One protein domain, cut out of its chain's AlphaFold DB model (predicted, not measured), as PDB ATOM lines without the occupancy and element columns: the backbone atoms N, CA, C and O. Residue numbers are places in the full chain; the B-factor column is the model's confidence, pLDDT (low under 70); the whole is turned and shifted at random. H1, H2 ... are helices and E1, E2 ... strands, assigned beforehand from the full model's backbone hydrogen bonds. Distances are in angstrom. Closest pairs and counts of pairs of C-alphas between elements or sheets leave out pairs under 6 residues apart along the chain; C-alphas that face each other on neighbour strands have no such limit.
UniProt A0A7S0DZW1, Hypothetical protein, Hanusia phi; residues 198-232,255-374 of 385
ATOM      1  N   ASP A 198      77.482 201.633 121.633       82.56
ATOM      2  CA  ASP A 198      78.802 201.834 122.239       82.56
ATOM      3  C   ASP A 198      79.908 201.538 121.210       82.56
ATOM      4  O   ASP A 198      80.841 202.315 121.044       82.56
ATOM      5  N   TYR A 199      79.742 200.489 120.392       87.44
ATOM      6  CA  TYR A 199      80.683 200.165 119.311       87.44
ATOM      7  C   TYR A 199      80.778 201.265 118.242       87.44
ATOM      8  O   TYR A 199      81.846 201.470 117.668       87.44
ATOM      9  N   PHE A 200      79.683 201.972 117.951       86.25
ATOM     10  CA  PHE A 200      79.701 203.093 117.005       86.25
ATOM     11  C   PHE A 200      80.386 204.316 117.620       86.25
ATOM     12  O   PHE A 200      81.129 205.003 116.927       86.25
ATOM     13  N   GLN A 201      80.183 204.565 118.915       82.62
ATOM     14  CA  GLN A 201      80.861 205.650 119.628       82.62
ATOM     15  C   GLN A 201      82.379 205.437 119.684       82.62
ATOM     16  O   GLN A 201      83.120 206.380 119.428       82.62
ATOM     17  N   GLU A 202      82.839 204.202 119.908       85.31
ATOM     18  CA  GLU A 202      84.264 203.835 119.865       85.31
ATOM     19  C   GLU A 202      84.917 204.173 118.516       85.31
ATOM     20  O   GLU A 202      86.016 204.722 118.466       85.31
ATOM     21  N   VAL A 203      84.217 203.907 117.405       88.38
ATOM     22  CA  VAL A 203      84.696 204.291 116.068       88.38
ATOM     23  C   VAL A 203      84.850 205.805 115.964       88.38
ATOM     24  O   VAL A 203      85.886 206.278 115.502       88.38
ATOM     25  N   LEU A 204      83.846 206.575 116.388       85.19
ATOM     26  CA  LEU A 204      83.896 208.037 116.313       85.19
ATOM     27  C   LEU A 204      85.029 208.607 117.177       85.19
ATOM     28  O   LEU A 204      85.767 209.479 116.725       85.19
ATOM     29  N   GLN A 205      85.216 208.073 118.385       85.94
ATOM     30  CA  GLN A 205      86.307 208.457 119.281       85.94
ATOM     31  C   GLN A 205      87.681 208.224 118.643       85.94
ATOM     32  O   GLN A 205      88.536 209.111 118.670       85.94
ATOM     33  N   GLN A 206      87.886 207.069 118.011       90.31
ATOM     34  CA  GLN A 206      89.137 206.772 117.323       90.31
ATOM     35  C   GLN A 206      89.397 207.722 116.140       90.31
ATOM     36  O   GLN A 206      90.535 208.135 115.915       90.31
ATOM     37  N   HIS A 207      88.356 208.120 115.402       85.00
ATOM     38  CA  HIS A 207      88.503 209.114 114.334       85.00
ATOM     39  C   HIS A 207      88.931 210.480 114.886       85.00
ATOM     40  O   HIS A 207      89.797 211.126 114.300       85.00
ATOM     41  N   VAL A 208      88.406 210.898 116.045       84.06
ATOM     42  CA  VAL A 208      88.884 212.110 116.737       84.06
ATOM     43  C   VAL A 208      90.370 211.984 117.097       84.06
ATOM     44  O   VAL A 208      91.130 212.933 116.905       84.06
ATOM     45  N   ALA A 209      90.818 210.810 117.550       91.69
ATOM     46  CA  ALA A 209      92.232 210.562 117.825       91.69
ATOM     47  C   ALA A 209      93.109 210.675 116.561       91.69
ATOM     48  O   ALA A 209      94.144 211.345 116.595       91.69
ATOM     49  N   GLN A 210      92.671 210.108 115.428       91.19
ATOM     50  CA  GLN A 210      93.362 210.266 114.141       91.19
ATOM     51  C   GLN A 210      93.482 211.740 113.736       91.19
ATOM     52  O   GLN A 210      94.534 212.169 113.276       91.19
ATOM     53  N   ARG A 211      92.444 212.545 113.960       83.56
ATOM     54  CA  ARG A 211      92.472 213.972 113.617       83.56
ATOM     55  C   ARG A 211      93.472 214.762 114.449       83.56
ATOM     56  O   ARG A 211      94.186 215.600 113.911       83.56
ATOM     57  N   PHE A 212      93.587 214.460 115.740       88.44
ATOM     58  CA  PHE A 212      94.669 215.023 116.547       88.44
ATOM     59  C   PHE A 212      96.049 214.599 116.044       88.44
ATOM     60  O   PHE A 212      96.965 215.416 116.074       88.44
ATOM     61  N   ALA A 213      96.205 213.356 115.579       93.56
ATOM     62  CA  ALA A 213      97.450 212.902 114.966       93.56
ATOM     63  C   ALA A 213      97.769 213.671 113.672       93.56
ATOM     64  O   ALA A 213      98.912 214.085 113.497       93.56
ATOM     65  N   ASP A 214      96.781 213.921 112.808       84.94
ATOM     66  CA  ASP A 214      96.955 214.707 111.577       84.94
ATOM     67  C   ASP A 214      97.421 216.139 111.880       84.94
ATOM     68  O   ASP A 214      98.428 216.597 111.335       84.94
ATOM     69  N   GLU A 215      96.742 216.824 112.807       83.75
ATOM     70  CA  GLU A 215      97.115 218.175 113.247       83.75
ATOM     71  C   GLU A 215      98.502 218.194 113.898       83.75
ATOM     72  O   GLU A 215      99.331 219.064 113.622       83.75
ATOM     73  N   PHE A 216      98.803 217.199 114.732       92.31
ATOM     74  CA  PHE A 216     100.118 217.064 115.342       92.31
ATOM     75  C   PHE A 216     101.206 216.891 114.279       92.31
ATOM     76  O   PHE A 216     102.201 217.611 114.313       92.31
ATOM     77  N   ASN A 217     100.998 216.018 113.289       92.56
ATOM     78  CA  ASN A 217     101.926 215.807 112.176       92.56
ATOM     79  C   ASN A 217     102.166 217.089 111.366       92.56
ATOM     80  O   ASN A 217     103.310 217.381 111.021       92.56
ATOM     81  N   TRP A 218     101.126 217.886 111.114       86.50
ATOM     82  CA  TRP A 218     101.262 219.181 110.441       86.50
ATOM     83  C   TRP A 218     102.158 220.148 111.231       86.50
ATOM     84  O   TRP A 218     103.026 220.828 110.673       86.50
ATOM     85  N   HIS A 219     101.993 220.189 112.555       85.69
ATOM     86  CA  HIS A 219     102.845 220.986 113.435       85.69
ATOM     87  C   HIS A 219     104.286 220.454 113.511       85.69
ATOM     88  O   HIS A 219     105.226 221.254 113.520       85.69
ATOM     89  N   LEU A 220     104.469 219.130 113.522       91.44
ATOM     90  CA  LEU A 220     105.780 218.479 113.473       91.44
ATOM     91  C   LEU A 220     106.535 218.841 112.190       91.44
ATOM     92  O   LEU A 220     107.684 219.283 112.266       91.44
ATOM     93  N   GLU A 221     105.881 218.747 111.033       90.06
ATOM     94  CA  GLU A 221     106.477 219.075 109.735       90.06
ATOM     95  C   GLU A 221     106.993 220.521 109.709       90.06
ATOM     96  O   GLU A 221     108.135 220.782 109.322       90.06
ATOM     97  N   ARG A 222     106.197 221.472 110.209       85.56
ATOM     98  CA  ARG A 222     106.580 222.894 110.294       85.56
ATOM     99  C   ARG A 222     107.702 223.168 111.289       85.56
ATOM    100  O   ARG A 222     108.403 224.170 111.150       85.56
ATOM    101  N   ALA A 223     107.871 222.296 112.277       89.81
ATOM    102  CA  ALA A 223     109.003 222.306 113.193       89.81
ATOM    103  C   ALA A 223     110.236 221.566 112.631       89.81
ATOM    104  O   ALA A 223     111.257 221.486 113.312       89.81
ATOM    105  N   GLY A 224     110.173 221.051 111.396       94.06
ATOM    106  CA  GLY A 224     111.266 220.330 110.739       94.06
ATOM    107  C   GLY A 224     111.390 218.859 111.150       94.06
ATOM    108  O   GLY A 224     112.428 218.245 110.905       94.06
ATOM    109  N   ILE A 225     110.359 218.289 111.777       95.81
ATOM    110  CA  ILE A 225     110.319 216.897 112.234       95.81
ATOM    111  C   ILE A 225     109.593 216.065 111.173       95.81
ATOM    112  O   ILE A 225     108.438 216.324 110.852       95.81
ATOM    113  N   GLN A 226     110.277 215.066 110.615       93.94
ATOM    114  CA  GLN A 226     109.742 214.243 109.519       93.94
ATOM    115  C   GLN A 226     108.966 213.013 110.003       93.94
ATOM    116  O   GLN A 226     108.241 212.393 109.230       93.94
ATOM    117  N   GLN A 227     109.163 212.607 111.257       94.81
ATOM    118  CA  GLN A 227     108.456 211.471 111.833       94.81
ATOM    119  C   GLN A 227     106.991 211.837 112.059       94.81
ATOM    120  O   GLN A 227     106.695 212.907 112.583       94.81
ATOM    121  N   THR A 228     106.097 210.913 111.726       96.12
ATOM    122  CA  THR A 228     104.656 211.071 111.910       96.12
ATOM    123  C   THR A 228     104.094 209.985 112.815       96.12
ATOM    124  O   THR A 228     104.720 208.945 113.048       96.12
ATOM    125  N   VAL A 229     102.902 210.248 113.335       98.19
ATOM    126  CA  VAL A 229     102.085 209.298 114.090       98.19
ATOM    127  C   VAL A 229     100.743 209.100 113.395       98.19
ATOM    128  O   VAL A 229     100.280 209.975 112.665       98.19
ATOM    129  N   SER A 230     100.096 207.964 113.615       97.38
ATOM    130  CA  SER A 230      98.742 207.713 113.119       97.38
ATOM    131  C   SER A 230      97.972 206.805 114.063       97.38
ATOM    132  O   SER A 230      98.552 206.147 114.920       97.38
ATOM    133  N   PHE A 231      96.660 206.767 113.896       96.75
ATOM    134  CA  PHE A 231      95.748 205.837 114.531       96.75
ATOM    135  C   PHE A 231      95.160 204.889 113.486       96.75
ATOM    136  O   PHE A 231      94.887 205.266 112.346       96.75
ATOM    137  N   LEU A 232      94.949 203.631 113.867       96.00
ATOM    138  CA  LEU A 232      94.269 202.689 112.989       96.00
ATOM    139  C   LEU A 232      92.816 203.115 112.737       96.00
ATOM    140  O   LEU A 232      92.125 203.479 113.697       96.00
ATOM    141  N   TYR A 255     103.656 195.333 120.719       91.25
ATOM    142  CA  TYR A 255     102.563 196.189 121.158       91.25
ATOM    143  C   TYR A 255     102.906 196.827 122.502       91.25
ATOM    144  O   TYR A 255     103.060 196.126 123.504       91.25
ATOM    145  N   THR A 256     102.952 198.153 122.528       95.12
ATOM    146  CA  THR A 256     103.404 198.941 123.671       95.12
ATOM    147  C   THR A 256     102.348 199.965 124.058       95.12
ATOM    148  O   THR A 256     101.826 200.690 123.212       95.12
ATOM    149  N   LYS A 257     102.046 200.045 125.357       96.69
ATOM    150  CA  LYS A 257     101.259 201.132 125.943       96.69
ATOM    151  C   LYS A 257     102.221 202.184 126.479       96.69
ATOM    152  O   LYS A 257     103.044 201.871 127.333       96.69
ATOM    153  N   HIS A 258     102.138 203.403 125.958       98.19
ATOM    154  CA  HIS A 258     103.093 204.471 126.241       98.19
ATOM    155  C   HIS A 258     102.678 205.312 127.440       98.19
ATOM    156  O   HIS A 258     103.496 205.585 128.314       98.19
ATOM    157  N   ASN A 259     101.408 205.692 127.512       98.25
ATOM    158  CA  ASN A 259     100.802 206.298 128.691       98.25
ATOM    159  C   ASN A 259      99.433 205.667 128.944       98.25
ATOM    160  O   ASN A 259      98.925 204.927 128.097       98.25
ATOM    161  N   ASP A 260      98.859 205.914 130.119       96.69
ATOM    162  CA  ASP A 260      97.503 205.477 130.428       96.69
ATOM    163  C   ASP A 260      96.527 206.625 130.714       96.69
ATOM    164  O   ASP A 260      96.901 207.795 130.824       96.69
ATOM    165  N   ASN A 261      95.246 206.288 130.827       94.62
ATOM    166  CA  ASN A 261      94.178 207.222 131.147       94.62
ATOM    167  C   ASN A 261      94.146 207.663 132.620       94.62
ATOM    168  O   ASN A 261      93.275 208.449 132.989       94.62
ATOM    169  N   TYR A 262      95.081 207.214 133.461       95.69
ATOM    170  CA  TYR A 262      95.165 207.577 134.878       95.69
ATOM    171  C   TYR A 262      96.461 208.319 135.237       95.69
ATOM    172  O   TYR A 262      96.795 208.475 136.415       95.69
ATOM    173  N   GLY A 263      97.161 208.829 134.219       93.38
ATOM    174  CA  GLY A 263      98.327 209.689 134.364       93.38
ATOM    175  C   GLY A 263      99.631 208.949 134.631       93.38
ATOM    176  O   GLY A 263     100.519 209.527 135.242       93.38
ATOM    177  N   ASN A 264      99.768 207.689 134.220       97.25
ATOM    178  CA  ASN A 264     101.062 207.012 134.235       97.25
ATOM    179  C   ASN A 264     101.775 207.171 132.884       97.25
ATOM    180  O   ASN A 264     101.193 206.926 131.825       97.25
ATOM    181  N   ILE A 265     103.062 207.517 132.938       97.69
ATOM    182  CA  ILE A 265     103.995 207.501 131.806       97.69
ATOM    183  C   ILE A 265     104.764 206.175 131.858       97.69
ATOM    184  O   ILE A 265     105.485 205.911 132.817       97.69
ATOM    185  N   LEU A 266     104.574 205.315 130.858       97.31
ATOM    186  CA  LEU A 266     105.031 203.918 130.875       97.31
ATOM    187  C   LEU A 266     106.280 203.674 130.020       97.31
ATOM    188  O   LEU A 266     106.942 202.651 130.177       97.31
ATOM    189  N   THR A 267     106.608 204.597 129.113       97.25
ATOM    190  CA  THR A 267     107.761 204.480 128.210       97.25
ATOM    191  C   THR A 267     108.483 205.804 128.035       97.25
ATOM    192  O   THR A 267     107.858 206.858 128.126       97.25
ATOM    193  N   GLU A 268     109.750 205.747 127.638       96.38
ATOM    194  CA  GLU A 268     110.568 206.927 127.321       96.38
ATOM    195  C   GLU A 268     110.315 207.512 125.915       96.38
ATOM    196  O   GLU A 268     110.883 208.551 125.584       96.38
ATOM    197  N   ASP A 269     109.467 206.890 125.078       96.25
ATOM    198  CA  ASP A 269     109.119 207.457 123.764       96.25
ATOM    199  C   ASP A 269     108.442 208.825 123.932       96.25
ATOM    200  O   ASP A 269     107.422 208.965 124.605       96.25
ATOM    201  N   VAL A 270     109.021 209.846 123.304       97.50
ATOM    202  CA  VAL A 270     108.620 211.244 123.450       97.50
ATOM    203  C   VAL A 270     107.373 211.615 122.640       97.50
ATOM    204  O   VAL A 270     106.661 212.545 123.025       97.50
ATOM    205  N   PHE A 271     107.080 210.911 121.539       98.38
ATOM    206  CA  PHE A 271     105.971 211.260 120.638       98.38
ATOM    207  C   PHE A 271     104.587 211.066 121.279       98.38
ATOM    208  O   PHE A 271     103.796 212.008 121.229       98.38
ATOM    209  N   PRO A 272     104.280 209.914 121.909       98.44
ATOM    210  CA  PRO A 272     103.002 209.685 122.588       98.44
ATOM    211  C   PRO A 272     102.655 210.762 123.621       98.44
ATOM    212  O   PRO A 272     101.547 211.294 123.629       98.44
ATOM    213  N   HIS A 273     103.620 211.138 124.462       98.44
ATOM    214  CA  HIS A 273     103.391 212.103 125.546       98.44
ATOM    215  C   HIS A 273     103.262 213.525 125.018       98.44
ATOM    216  O   HIS A 273     102.442 214.306 125.503       98.44
ATOM    217  N   ALA A 274     104.038 213.861 123.985       98.56
ATOM    218  CA  ALA A 274     103.903 215.139 123.308       98.56
ATOM    219  C   ALA A 274     102.565 215.259 122.568       98.56
ATOM    220  O   ALA A 274     101.987 216.340 122.591       98.56
ATOM    221  N   LEU A 275     102.047 214.173 121.984       98.56
ATOM    222  CA  LEU A 275     100.718 214.131 121.371       98.56
ATOM    223  C   LEU A 275      99.608 214.350 122.413       98.56
ATOM    224  O   LEU A 275      98.713 215.168 122.190       98.56
ATOM    225  N   SER A 276      99.690 213.693 123.577       98.56
ATOM    226  CA  SER A 276      98.774 213.935 124.701       98.56
ATOM    227  C   SER A 276      98.786 215.408 125.128       98.56
ATOM    228  O   SER A 276      97.739 216.060 125.115       98.56
ATOM    229  N   HIS A 277      99.965 215.986 125.389       97.94
ATOM    230  CA  HIS A 277     100.091 217.408 125.734       97.94
ATOM    231  C   HIS A 277      99.577 218.326 124.608       97.94
ATOM    232  O   HIS A 277      98.841 219.279 124.868       97.94
ATOM    233  N   PHE A 278      99.912 218.028 123.351       95.50
ATOM    234  CA  PHE A 278      99.476 218.795 122.187       95.50
ATOM    235  C   PHE A 278      97.953 218.839 122.073       95.50
ATOM    236  O   PHE A 278      97.400 219.922 121.901       95.50
ATOM    237  N   SER A 279      97.270 217.700 122.228       93.56
ATOM    238  CA  SER A 279      95.804 217.627 122.142       93.56
ATOM    239  C   SER A 279      95.110 218.497 123.204       93.56
ATOM    240  O   SER A 279      94.196 219.262 122.885       93.56
ATOM    241  N   TRP A 280      95.615 218.489 124.442       92.38
ATOM    242  CA  TRP A 280      95.152 219.392 125.498       92.38
ATOM    243  C   TRP A 280      95.422 220.851 125.137       92.38
ATOM    244  O   TRP A 280      94.547 221.712 125.244       92.38
ATOM    245  N   ARG A 281      96.626 221.138 124.639       85.56
ATOM    246  CA  ARG A 281      97.062 222.495 124.324       85.56
ATOM    247  C   ARG A 281      96.254 223.117 123.187       85.56
ATOM    248  O   ARG A 281      95.785 224.247 123.325       85.56
ATOM    249  N   ILE A 282      96.075 222.398 122.081       78.94
ATOM    250  CA  ILE A 282      95.367 222.904 120.902       78.94
ATOM    251  C   ILE A 282      93.880 223.116 121.196       78.94
ATOM    252  O   ILE A 282      93.296 224.089 120.731       78.94
ATOM    253  N   THR A 283      93.283 222.299 122.071       78.38
ATOM    254  CA  THR A 283      91.875 222.450 122.463       78.38
ATOM    255  C   THR A 283      91.638 223.410 123.628       78.38
ATOM    256  O   THR A 283      90.478 223.607 124.003       78.38
ATOM    257  N   ARG A 284      92.688 224.050 124.167       77.62
ATOM    258  CA  ARG A 284      92.639 224.939 125.348       77.62
ATOM    259  C   ARG A 284      92.130 224.233 126.604       77.62
ATOM    260  O   ARG A 284      91.307 224.765 127.344       77.62
ATOM    261  N   GLY A 285      92.601 223.010 126.795       82.00
ATOM    262  CA  GLY A 285      92.281 222.154 127.923       82.00
ATOM    263  C   GLY A 285      90.898 221.522 127.890       82.00
ATOM    264  O   GLY A 285      90.467 220.987 128.901       82.00
ATOM    265  N   ARG A 286      90.207 221.573 126.742       84.38
ATOM    266  CA  ARG A 286      88.862 220.998 126.613       84.38
ATOM    267  C   ARG A 286      88.874 219.486 126.446       84.38
ATOM    268  O   ARG A 286      88.036 218.806 127.028       84.38
ATOM    269  N   LEU A 287      89.818 218.976 125.655       88.62
ATOM    270  CA  LEU A 287      89.980 217.554 125.364       88.62
ATOM    271  C   LEU A 287      91.447 217.159 125.500       88.62
ATOM    272  O   LEU A 287      92.323 217.941 125.141       88.62
ATOM    273  N   MET A 288      91.723 215.938 125.944       93.44
ATOM    274  CA  MET A 288      93.084 215.401 125.974       93.44
ATOM    275  C   MET A 288      93.099 213.926 125.598       93.44
ATOM    276  O   MET A 288      92.385 213.128 126.201       93.44
ATOM    277  N   LEU A 289      93.951 213.562 124.642       96.81
ATOM    278  CA  LEU A 289      94.261 212.173 124.337       96.81
ATOM    279  C   LEU A 289      95.143 211.551 125.422       96.81
ATOM    280  O   LEU A 289      96.124 212.144 125.870       96.81
ATOM    281  N   CYS A 290      94.832 210.316 125.780       97.44
ATOM    282  CA  CYS A 290      95.595 209.448 126.668       97.44
ATOM    283  C   CYS A 290      95.381 207.985 126.247       97.44
ATOM    284  O   CYS A 290      94.791 207.728 125.195       97.44
ATOM    285  N   ASP A 291      95.889 207.028 127.029       97.25
ATOM    286  CA  ASP A 291      95.940 205.614 126.625       97.25
ATOM    287  C   ASP A 291      96.608 205.438 125.247       97.25
ATOM    288  O   ASP A 291      96.166 204.651 124.415       97.25
ATOM    289  N   ILE A 292      97.688 206.182 124.971       98.44
ATOM    290  CA  ILE A 292      98.393 206.055 123.691       98.44
ATOM    291  C   ILE A 292      99.119 204.710 123.659       98.44
ATOM    292  O   ILE A 292     100.042 204.468 124.441       98.44
ATOM    293  N   GLN A 293      98.710 203.834 122.748       97.25
ATOM    294  CA  GLN A 293      99.210 202.465 122.645       97.25
ATOM    295  C   GLN A 293      99.177 201.957 121.210       97.25
ATOM    296  O   GLN A 293      98.336 202.372 120.417       97.25
ATOM    297  N   GLY A 294     100.080 201.048 120.862       96.69
ATOM    298  CA  GLY A 294     100.148 200.482 119.520       96.69
ATOM    299  C   GLY A 294     101.500 199.863 119.218       96.69
ATOM    300  O   GLY A 294     102.196 199.407 120.120       96.69
ATOM    301  N   VAL A 295     101.865 199.836 117.940       94.94
ATOM    302  CA  VAL A 295     103.154 199.312 117.479       94.94
ATOM    303  C   VAL A 295     103.896 200.429 116.760       94.94
ATOM    304  O   VAL A 295     103.397 201.000 115.787       94.94
ATOM    305  N   ASN A 296     105.113 200.725 117.217       93.69
ATOM    306  CA  ASN A 296     105.880 201.888 116.770       93.69
ATOM    307  C   ASN A 296     105.058 203.181 116.951       93.69
ATOM    308  O   ASN A 296     104.652 203.501 118.058       93.69
ATOM    309  N   ARG A 297     104.794 203.917 115.866       95.50
ATOM    310  CA  ARG A 297     104.001 205.159 115.860       95.50
ATOM    311  C   ARG A 297     102.630 205.002 115.192       95.50
ATOM    312  O   ARG A 297     102.020 205.992 114.794       95.50
ATOM    313  N   VAL A 298     102.169 203.757 115.054       97.88
ATOM    314  CA  VAL A 298     100.808 203.425 114.623       97.88
ATOM    315  C   VAL A 298     100.034 202.973 115.853       97.88
ATOM    316  O   VAL A 298     100.250 201.880 116.382       97.88
ATOM    317  N   TYR A 299      99.160 203.850 116.321       98.44
ATOM    318  CA  TYR A 299      98.423 203.708 117.562       98.44
ATOM    319  C   TYR A 299      97.017 203.155 117.338       98.44
ATOM    320  O   TYR A 299      96.469 203.160 116.234       98.44
ATOM    321  N   THR A 300      96.403 202.667 118.403       96.44
ATOM    322  CA  THR A 300      94.995 202.293 118.429       96.44
ATOM    323  C   THR A 300      94.425 202.454 119.835       96.44
ATOM    324  O   THR A 300      95.191 202.526 120.789       96.44
ATOM    325  N   ASP A 301      93.099 202.458 119.967       93.88
ATOM    326  CA  ASP A 301      92.421 202.359 121.260       93.88
ATOM    327  C   ASP A 301      92.807 203.488 122.225       93.88
ATOM    328  O   ASP A 301      93.185 203.250 123.372       93.88
ATOM    329  N   ALA A 302      92.785 204.719 121.709       95.00
ATOM    330  CA  ALA A 302      93.039 205.907 122.510       95.00
ATOM    331  C   ALA A 302      91.822 206.248 123.377       95.00
ATOM    332  O   ALA A 302      90.671 206.115 122.952       95.00
ATOM    333  N   GLN A 303      92.088 206.804 124.556       94.69
ATOM    334  CA  GLN A 303      91.079 207.398 125.423       94.69
ATOM    335  C   GLN A 303      91.126 208.924 125.314       94.69
ATOM    336  O   GLN A 303      92.193 209.525 125.184       94.69
ATOM    337  N   ILE A 304      89.962 209.563 125.400       92.62
ATOM    338  CA  ILE A 304      89.845 211.019 125.482       92.62
ATOM    339  C   ILE A 304      89.309 211.389 126.862       92.62
ATOM    340  O   ILE A 304      88.290 210.851 127.291       92.62
ATOM    341  N   HIS A 305      89.984 212.315 127.540       92.69
ATOM    342  CA  HIS A 305      89.417 213.032 128.681       92.69
ATOM    343  C   HIS A 305      88.726 214.299 128.192       92.69
ATOM    344  O   HIS A 305      89.280 215.000 127.340       92.69
ATOM    345  N   SER A 306      87.553 214.615 128.740       86.62
ATOM    346  CA  SER A 306      86.774 215.814 128.408       86.62
ATOM    347  C   SER A 306      86.381 216.588 129.661       86.62
ATOM    348  O   SER A 306      85.792 216.033 130.585       86.62
ATOM    349  N   ASN A 307      86.643 217.896 129.692       78.31
ATOM    350  CA  ASN A 307      86.126 218.762 130.759       78.31
ATOM    351  C   ASN A 307      84.793 219.437 130.419       78.31
ATOM    352  O   ASN A 307      84.351 220.373 131.088       78.31
ATOM    353  N   VAL A 308      84.141 218.967 129.360       69.19
ATOM    354  CA  VAL A 308      82.932 219.580 128.832       69.19
ATOM    355  C   VAL A 308      81.729 218.782 129.300       69.19
ATOM    356  O   VAL A 308      81.607 217.588 129.051       69.19
ATOM    357  N   THR A 309      80.802 219.473 129.954       54.97
ATOM    358  CA  THR A 309      79.719 218.875 130.744       54.97
ATOM    359  C   THR A 309      78.669 218.094 129.948       54.97
ATOM    360  O   THR A 309      77.901 217.346 130.549       54.97
ATOM    361  N   SER A 310      78.601 218.251 128.622       58.41
ATOM    362  CA  SER A 310      77.562 217.638 127.782       58.41
ATOM    363  C   SER A 310      77.989 216.359 127.059       58.41
ATOM    364  O   SER A 310      77.144 215.734 126.421       58.41
ATOM    365  N   TRP A 311      79.268 215.972 127.113       58.81
ATOM    366  CA  TRP A 311      79.790 214.838 126.346       58.81
ATOM    367  C   TRP A 311      80.778 214.009 127.166       58.81
ATOM    368  O   TRP A 311      81.682 214.564 127.783       58.81
ATOM    369  N   SER A 312      80.613 212.686 127.137       67.00
ATOM    370  CA  SER A 312      81.493 211.716 127.798       67.00
ATOM    371  C   SER A 312      82.056 210.758 126.753       67.00
ATOM    372  O   SER A 312      81.297 210.163 125.986       67.00
ATOM    373  N   PHE A 313      83.379 210.596 126.731       79.00
ATOM    374  CA  PHE A 313      84.095 209.665 125.846       79.00
ATOM    375  C   PHE A 313      84.173 208.259 126.459       79.00
ATOM    376  O   PHE A 313      85.229 207.638 126.570       79.00
ATOM    377  N   GLY A 314      83.026 207.764 126.925       78.38
ATOM    378  CA  GLY A 314      82.919 206.460 127.566       78.38
ATOM    379  C   GLY A 314      83.469 206.421 128.996       78.38
ATOM    380  O   GLY A 314      83.733 207.434 129.637       78.38
ATOM    381  N   ARG A 315      83.603 205.207 129.539       81.06
ATOM    382  CA  ARG A 315      83.907 204.980 130.969       81.06
ATOM    383  C   ARG A 315      85.339 205.317 131.369       81.06
ATOM    384  O   ARG A 315      85.611 205.429 132.561       81.06
ATOM    385  N   GLY A 316      86.247 205.366 130.399       86.94
ATOM    386  CA  GLY A 316      87.643 205.717 130.629       86.94
ATOM    387  C   GLY A 316      87.892 207.223 130.657       86.94
ATOM    388  O   GLY A 316      89.026 207.606 130.922       86.94
ATOM    389  N   ASP A 317      86.870 208.047 130.404       90.25
ATOM    390  CA  ASP A 317      86.920 209.506 130.504       90.25
ATOM    391  C   ASP A 317      86.813 209.939 131.975       90.25
ATOM    392  O   ASP A 317      85.745 209.887 132.591       90.25
ATOM    393  N   TYR A 318      87.940 210.352 132.551       92.44
ATOM    394  CA  TYR A 318      88.029 210.891 133.911       92.44
ATOM    395  C   TYR A 318      88.010 212.427 133.934       92.44
ATOM    396  O   TYR A 318      88.284 213.027 134.977       92.44
ATOM    397  N   GLY A 319      87.709 213.071 132.802       91.38
ATOM    398  CA  GLY A 319      87.625 214.520 132.660       91.38
ATOM    399  C   GLY A 319      88.859 215.268 133.165       91.38
ATOM    400  O   GLY A 319      89.993 214.819 132.987       91.38
ATOM    401  N   GLU A 320      88.644 216.414 133.821       92.56
ATOM    402  CA  GLU A 320      89.730 217.257 134.352       92.56
ATOM    403  C   GLU A 320      90.649 216.499 135.301       92.56
ATOM    404  O   GLU A 320      91.862 216.665 135.238       92.56
ATOM    405  N   PHE A 321      90.097 215.603 136.119       94.38
ATOM    406  CA  PHE A 321      90.896 214.805 137.042       94.38
ATOM    407  C   PHE A 321      91.915 213.928 136.299       94.38
ATOM    408  O   PHE A 321      93.079 213.850 136.691       94.38
ATOM    409  N   GLY A 322      91.500 213.289 135.202       95.50
ATOM    410  CA  GLY A 322      92.405 212.516 134.353       95.50
ATOM    411  C   GLY A 322      93.476 213.387 133.685       95.50
ATOM    412  O   GLY A 322      94.638 212.985 133.594       95.50
ATOM    413  N   MET A 323      93.110 214.604 133.271       95.81
ATOM    414  CA  MET A 323      94.049 215.585 132.712       95.81
ATOM    415  C   MET A 323      95.088 216.038 133.742       95.81
ATOM    416  O   MET A 323      96.286 216.009 133.467       95.81
ATOM    417  N   GLU A 324      94.652 216.403 134.947       96.94
ATOM    418  CA  GLU A 324      95.530 216.794 136.051       96.94
ATOM    419  C   GLU A 324      96.519 215.681 136.405       96.94
ATOM    420  O   GLU A 324      97.701 215.946 136.621       96.94
ATOM    421  N   LYS A 325      96.061 214.423 136.414       98.00
ATOM    422  CA  LYS A 325      96.920 213.260 136.653       98.00
ATOM    423  C   LYS A 325      98.015 213.116 135.604       98.00
ATOM    424  O   LYS A 325      99.167 212.909 135.977       98.00
ATOM    425  N   PHE A 326      97.679 213.267 134.324       98.25
ATOM    426  CA  PHE A 326      98.679 213.275 133.260       98.25
ATOM    427  C   PHE A 326      99.727 214.365 133.503       98.25
ATOM    428  O   PHE A 326     100.910 214.053 133.607       98.25
ATOM    429  N   PHE A 327      99.313 215.621 133.704       97.44
ATOM    430  CA  PHE A 327     100.251 216.731 133.914       97.44
ATOM    431  C   PHE A 327     101.055 216.650 135.216       97.44
ATOM    432  O   PHE A 327     102.152 217.196 135.278       97.44
ATOM    433  N   ALA A 328     100.562 215.947 136.238       97.56
ATOM    434  CA  ALA A 328     101.330 215.682 137.452       97.56
ATOM    435  C   ALA A 328     102.523 214.735 137.217       97.56
ATOM    436  O   ALA A 328     103.472 214.749 137.999       97.56
ATOM    437  N   SER A 329     102.466 213.910 136.169       96.44
ATOM    438  CA  SER A 329     103.509 212.942 135.800       96.44
ATOM    439  C   SER A 329     104.317 213.340 134.560       96.44
ATOM    440  O   SER A 329     105.417 212.833 134.351       96.44
ATOM    441  N   HIS A 330     103.763 214.212 133.717       97.44
ATOM    442  CA  HIS A 330     104.332 214.572 132.427       97.44
ATOM    443  C   HIS A 330     105.418 215.636 132.570       97.44
ATOM    444  O   HIS A 330     105.173 216.744 133.046       97.44
ATOM    445  N   GLU A 331     106.602 215.333 132.048       96.62
ATOM    446  CA  GLU A 331     107.673 216.305 131.863       96.62
ATOM    447  C   GLU A 331     107.782 216.684 130.381       96.62
ATOM    448  O   GLU A 331     107.847 215.829 129.494       96.62
ATOM    449  N   CYS A 332     107.820 217.988 130.085       97.88
ATOM    450  CA  CYS A 332     107.923 218.456 128.704       97.88
ATOM    451  C   CYS A 332     109.234 218.003 128.045       97.88
ATOM    452  O   CYS A 332     110.337 218.482 128.345       97.88
ATOM    453  N   ASN A 333     109.087 217.111 127.071       97.50
ATOM    454  CA  ASN A 333     110.185 216.586 126.277       97.50
ATOM    455  C   ASN A 333     110.572 217.532 125.123       97.50
ATOM    456  O   ASN A 333     110.061 218.646 124.982       97.50
ATOM    457  N   GLU A 334     111.525 217.091 124.308       97.06
ATOM    458  CA  GLU A 334     112.033 217.830 123.150       97.06
ATOM    459  C   GLU A 334     110.954 218.207 122.131       97.06
ATOM    460  O   GLU A 334     110.958 219.338 121.649       97.06
ATOM    461  N   ILE A 335     109.983 217.327 121.867       97.75
ATOM    462  CA  ILE A 335     108.878 217.612 120.947       97.75
ATOM    463  C   ILE A 335     107.960 218.680 121.548       97.75
ATOM    464  O   ILE A 335     107.614 219.642 120.865       97.75
ATOM    465  N   CYS A 336     107.629 218.583 122.843       97.62
ATOM    466  CA  CYS A 336     106.845 219.619 123.524       97.62
ATOM    467  C   CYS A 336     107.500 221.002 123.412       97.62
ATOM    468  O   CYS A 336     106.814 221.979 123.124       97.62
ATOM    469  N   ARG A 337     108.821 221.075 123.614       95.88
ATOM    470  CA  ARG A 337     109.586 222.329 123.551       95.88
ATOM    471  C   ARG A 337     109.699 222.874 122.128       95.88
ATOM    472  O   ARG A 337     109.532 224.074 121.925       95.88
ATOM    473  N   LEU A 338     109.930 222.012 121.136       94.00
ATOM    474  CA  LEU A 338     109.966 222.410 119.720       94.00
ATOM    475  C   LEU A 338     108.620 222.972 119.253       94.00
ATOM    476  O   LEU A 338     108.582 223.971 118.536       94.00
ATOM    477  N   LEU A 339     107.521 222.379 119.722       90.38
ATOM    478  CA  LEU A 339     106.163 222.848 119.452       90.38
ATOM    479  C   LEU A 339     105.690 223.954 120.414       90.38
ATOM    480  O   LEU A 339     104.553 224.410 120.298       90.38
ATOM    481  N   LYS A 340     106.548 224.407 121.341       92.19
ATOM    482  CA  LYS A 340     106.277 225.473 122.324       92.19
ATOM    483  C   LYS A 340     105.033 225.226 123.187       92.19
ATOM    484  O   LYS A 340     104.309 226.158 123.541       92.19
ATOM    485  N   LEU A 341     104.762 223.966 123.521       90.00
ATOM    486  CA  LEU A 341     103.590 223.582 124.317       90.00
ATOM    487  C   LEU A 341     103.722 224.010 125.788       90.00
ATOM    488  O   LEU A 341     102.721 224.227 126.461       90.00
ATOM    489  N   ASP A 342     104.957 224.165 126.262       86.06
ATOM    490  CA  ASP A 342     105.343 224.565 127.618       86.06
ATOM    491  C   ASP A 342     105.229 226.078 127.884       86.06
ATOM    492  O   ASP A 342     105.335 226.524 129.027       86.06
ATOM    493  N   GLN A 343     105.003 226.886 126.848       82.12
ATOM    494  CA  GLN A 343     104.937 228.341 126.972       82.12
ATOM    495  C   GLN A 343     103.524 228.811 127.345       82.12
ATOM    496  O   GLN A 343     102.523 228.166 127.033       82.12
ATOM    497  N   ALA A 344     103.392 229.967 127.997       69.56
ATOM    498  CA  ALA A 344     102.085 230.606 128.160       69.56
ATOM    499  C   ALA A 344     101.545 231.043 126.785       69.56
ATOM    500  O   ALA A 344     102.323 231.430 125.916       69.56
ATOM    501  N   HIS A 345     100.228 230.969 126.566       63.22
ATOM    502  CA  HIS A 345      99.640 231.448 125.311       63.22
ATOM    503  C   HIS A 345      99.939 232.945 125.129       63.22
ATOM    504  O   HIS A 345      99.625 233.743 126.016       63.22
ATOM    505  N   THR A 346     100.508 233.343 123.989       61.53
ATOM    506  CA  THR A 346     100.638 234.767 123.649       61.53
ATOM    507  C   THR A 346      99.297 235.333 123.176       61.53
ATOM    508  O   THR A 346      98.404 234.597 122.758       61.53
ATOM    509  N   SER A 347      99.122 236.655 123.215       56.22
ATOM    510  CA  SER A 347      97.916 237.318 122.695       56.22
ATOM    511  C   SER A 347      97.670 237.047 121.203       56.22
ATOM    512  O   SER A 347      96.514 236.959 120.797       56.22
ATOM    513  N   GLU A 348      98.729 236.853 120.415       55.16
ATOM    514  CA  GLU A 348      98.663 236.492 118.991       55.16
ATOM    515  C   GLU A 348      98.286 235.016 118.796       55.16
ATOM    516  O   GLU A 348      97.392 234.725 117.997       55.16
ATOM    517  N   ASP A 349      98.851 234.099 119.598       54.44
ATOM    518  CA  ASP A 349      98.427 232.689 119.623       54.44
ATOM    519  C   ASP A 349      96.945 232.584 119.978       54.44
ATOM    520  O   ASP A 349      96.184 231.871 119.328       54.44
ATOM    521  N   LEU A 350      96.501 233.353 120.974       53.44
ATOM    522  CA  LEU A 350      95.102 233.406 121.377       53.44
ATOM    523  C   LEU A 350      94.202 233.927 120.253       53.44
ATOM    524  O   LEU A 350      93.060 233.484 120.182       53.44
ATOM    525  N   GLN A 351      94.678 234.821 119.382       49.72
ATOM    526  CA  GLN A 351      93.904 235.424 118.291       49.72
ATOM    527  C   GLN A 351      93.822 234.510 117.054       49.72
ATOM    528  O   GLN A 351      92.729 234.300 116.529       49.72
ATOM    529  N   ALA A 352      94.932 233.874 116.661       50.91
ATOM    530  CA  ALA A 352      94.954 232.850 115.611       50.91
ATOM    531  C   ALA A 352      94.155 231.597 116.021       50.91
ATOM    532  O   ALA A 352      93.353 231.081 115.248       50.91
ATOM    533  N   GLN A 353      94.274 231.162 117.281       49.12
ATOM    534  CA  GLN A 353      93.488 230.052 117.837       49.12
ATOM    535  C   GLN A 353      92.026 230.442 118.115       49.12
ATOM    536  O   GLN A 353      91.153 229.577 118.121       49.12
ATOM    537  N   ARG A 354      91.726 231.732 118.347       43.19
ATOM    538  CA  ARG A 354      90.342 232.239 118.409       43.19
ATOM    539  C   ARG A 354      89.663 232.054 117.048       43.19
ATOM    540  O   ARG A 354      88.551 231.549 116.987       43.19
ATOM    541  N   SER A 355      90.373 232.309 115.952       43.69
ATOM    542  CA  SER A 355      89.839 232.053 114.608       43.69
ATOM    543  C   SER A 355      89.470 230.585 114.340       43.69
ATOM    544  O   SER A 355      88.585 230.348 113.526       43.69
ATOM    545  N   PHE A 356      90.130 229.615 114.986       40.91
ATOM    546  CA  PHE A 356      89.897 228.179 114.759       40.91
ATOM    547  C   PHE A 356      88.946 227.537 115.792       40.91
ATOM    548  O   PHE A 356      88.258 226.574 115.481       40.91
ATOM    549  N   PHE A 357      88.867 228.074 117.017       44.44
ATOM    550  CA  PHE A 357      88.114 227.474 118.131       44.44
ATOM    551  C   PHE A 357      87.160 228.426 118.881       44.44
ATOM    552  O   PHE A 357      86.592 228.006 119.893       44.44
ATOM    553  N   SER A 358      87.023 229.698 118.475       40.19
ATOM    554  CA  SER A 358      86.229 230.709 119.200       40.19
ATOM    555  C   SER A 358      85.076 231.355 118.428       40.19
ATOM    556  O   SER A 358      84.675 232.459 118.806       40.19
ATOM    557  N   SER A 359      84.518 230.737 117.386       43.62
ATOM    558  CA  SER A 359      83.121 231.063 117.073       43.62
ATOM    559  C   SER A 359      82.247 230.527 118.217       43.62
ATOM    560  O   SER A 359      82.519 229.456 118.759       43.62
ATOM    561  N   ASP A 360      81.217 231.274 118.622       41.59
ATOM    562  CA  ASP A 360      80.247 230.918 119.678       41.59
ATOM    563  C   ASP A 360      79.379 229.676 119.336       41.59
ATOM    564  O   ASP A 360      78.285 229.492 119.863       41.59
ATOM    565  N   GLU A 361      79.849 228.788 118.461       44.81
ATOM    566  CA  GLU A 361      79.119 227.617 117.961       44.81
ATOM    567  C   GLU A 361      79.321 226.360 118.841       44.81
ATOM    568  O   GLU A 361      78.791 225.287 118.558       44.81
ATOM    569  N   GLY A 362      80.022 226.490 119.974       43.19
ATOM    570  CA  GLY A 362      80.104 225.458 121.011       43.19
ATOM    571  C   GLY A 362      80.916 224.216 120.620       43.19
ATOM    572  O   GLY A 362      81.448 224.091 119.521       43.19
ATOM    573  N   LEU A 363      81.046 223.275 121.562       44.78
ATOM    574  CA  LEU A 363      81.804 222.033 121.366       44.78
ATOM    575  C   LEU A 363      81.310 221.192 120.193       44.78
ATOM    576  O   LEU A 363      82.101 220.450 119.625       44.78
ATOM    577  N   GLN A 364      80.032 221.344 119.840       43.66
ATOM    578  CA  GLN A 364      79.436 220.732 118.666       43.66
ATOM    579  C   GLN A 364      80.155 221.215 117.411       43.66
ATOM    580  O   GLN A 364      80.649 220.382 116.687       43.66
ATOM    581  N   ALA A 365      80.399 222.516 117.227       44.94
ATOM    582  CA  ALA A 365      81.174 222.993 116.083       44.94
ATOM    583  C   ALA A 365      82.649 222.572 116.105       44.94
ATOM    584  O   ALA A 365      83.226 222.409 115.042       44.94
ATOM    585  N   ALA A 366      83.280 222.382 117.268       46.06
ATOM    586  CA  ALA A 366      84.653 221.866 117.340       46.06
ATOM    587  C   ALA A 366      84.715 220.358 117.043       46.06
ATOM    588  O   ALA A 366      85.634 219.913 116.366       46.06
ATOM    589  N   PHE A 367      83.731 219.591 117.510       50.72
ATOM    590  CA  PHE A 367      83.545 218.176 117.199       50.72
ATOM    591  C   PHE A 367      83.185 218.000 115.719       50.72
ATOM    592  O   PHE A 367      83.904 217.315 115.005       50.72
ATOM    593  N   ASP A 368      82.185 218.734 115.233       48.47
ATOM    594  CA  ASP A 368      81.788 218.861 113.832       48.47
ATOM    595  C   ASP A 368      82.962 219.360 112.981       48.47
ATOM    596  O   ASP A 368      83.146 218.876 111.890       48.47
ATOM    597  N   THR A 369      83.835 220.262 113.433       47.81
ATOM    598  CA  THR A 369      84.985 220.743 112.630       47.81
ATOM    599  C   THR A 369      86.152 219.753 112.621       47.81
ATOM    600  O   THR A 369      86.744 219.543 111.564       47.81
ATOM    601  N   ILE A 370      86.469 219.120 113.758       51.00
ATOM    602  CA  ILE A 370      87.483 218.055 113.854       51.00
ATOM    603  C   ILE A 370      87.030 216.836 113.038       51.00
ATOM    604  O   ILE A 370      87.845 216.202 112.374       51.00
ATOM    605  N   VAL A 371      85.730 216.540 113.004       48.28
ATOM    606  CA  VAL A 371      85.158 215.450 112.209       48.28
ATOM    607  C   VAL A 371      84.983 215.870 110.728       48.28
ATOM    608  O   VAL A 371      85.631 215.252 109.881       48.28
ATOM    609  N   LEU A 372      84.281 216.967 110.402       42.19
ATOM    610  CA  LEU A 372      83.916 217.417 109.033       42.19
ATOM    611  C   LEU A 372      84.942 218.243 108.247       42.19
ATOM    612  O   LEU A 372      85.052 218.070 107.035       42.19
ATOM    613  N   ARG A 373      85.662 219.209 108.831       41.81
ATOM    614  CA  ARG A 373      86.348 220.259 108.031       41.81
ATOM    615  C   ARG A 373      87.757 219.899 107.543       41.81
ATOM    616  O   ARG A 373      88.553 220.778 107.232       41.81
ATOM    617  N   GLY A 374      88.034 218.613 107.345       39.62
ATOM    618  CA  GLY A 374      89.155 218.162 106.507       39.62
ATOM    619  C   GLY A 374      88.905 218.303 104.994       39.62
ATOM    620  O   GLY A 374      89.733 217.849 104.211       39.62
TER     621      GLY A 374
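This is residues 198 to 232 and 255 to 374 of the 385 residues of the protein "Hypothetical protein" of Hanusia phi (UniProt A0A7S0DZW1). One long helix, H1, runs past a small two-strand ribbon, E2 and E5, with H3 packed on the ribbon's other face and H2 beside E2. A small sheet of E1, E3 and E4 sits at one end, H4 packs on H2, and H6, which follows H5 in the chain, meets H1 near residues 207 to 211, about perpendicular to it. The printed part has 155 residues, mostly helix by class, with six named helices and five named strands in the order H1 E1 H2 E2 E3 E4 E5 H3 H4 H5 H6. Both sheets, E1 - E3 - E4 and E2 - E5, are antiparallel. The whole is compact, with a radius of gyration of the C-alphas of 14.6 A and spans of 41 by 39 by 29 A.

Start at H1, residues 198 to 222: with residues 212 to 216 alone it touches H2, residues 270 to 282, about perpendicular at 81 degrees, the closest C-alphas being Phe 212 and Ser 279, 6.3 A apart. Look next at E1, residues 255 to 257, and its antiparallel neighbour E3, residues 293 to 295, where N 256 and O 294 are 2.8 A apart. E3 forms a hairpin with E4, residues 298 to 300, with N 300 and O 293 at 2.8 A. Residues 230 to 231 pair in parallel with 298 to 299 of E4. H1 only grazes this sheet, with residues 206 to 213. E2, residues 287 to 290, is antiparallel to E5, residues 303 to 306, with N 290 and O 303 at 2.8 A. The closest C-alphas of H2 and E2 are Trp 280 and Met 288, 4.5 A apart. Those of E5 and H3, residues 319 to 329, are Ser 306 and Gly 319, 4.5 A. H2 touches H4, residues 334 to 338, closest at Ala 274 and Cys 336, 5.4 A. H6, residues 362 to 372, touches H1 about perpendicular at 79 degrees, closest at Ile 370 and Arg 211, 6.5 A. H5, residues 347 to 357, is close to H6 but not clearly touching, with Phe 357 and Ala 366 at 6.6 A between C-alphas. Every O i to N i+4 pair is within hydrogen-bond range in H1, H2, H3, H4 and H6; in H5 it is 6 of 7.

Find C-alpha 198 at (78.802, 201.834, 122.239); H1 runs 36.8 A from there to C-alpha 222 at (106.580, 222.894, 110.294). H2 is 17.8 A long, H3 16.3 A, H6 14.9 A and H5 14.6 A. H6 ends at C-alpha 372, (83.916, 217.417, 109.033).

The two C-alphas farthest apart are Tyr 255 and Ser 347, 41.4 A. Residues 233 to 254 are not printed, and C-alphas 232 and 255 are 13.3 A apart across the cut. The links E1 to H2 and E5 to H3 are long. The mean pLDDT of the printed part is 82.5; residues 308 to 312 and 344 to 374 are under 70.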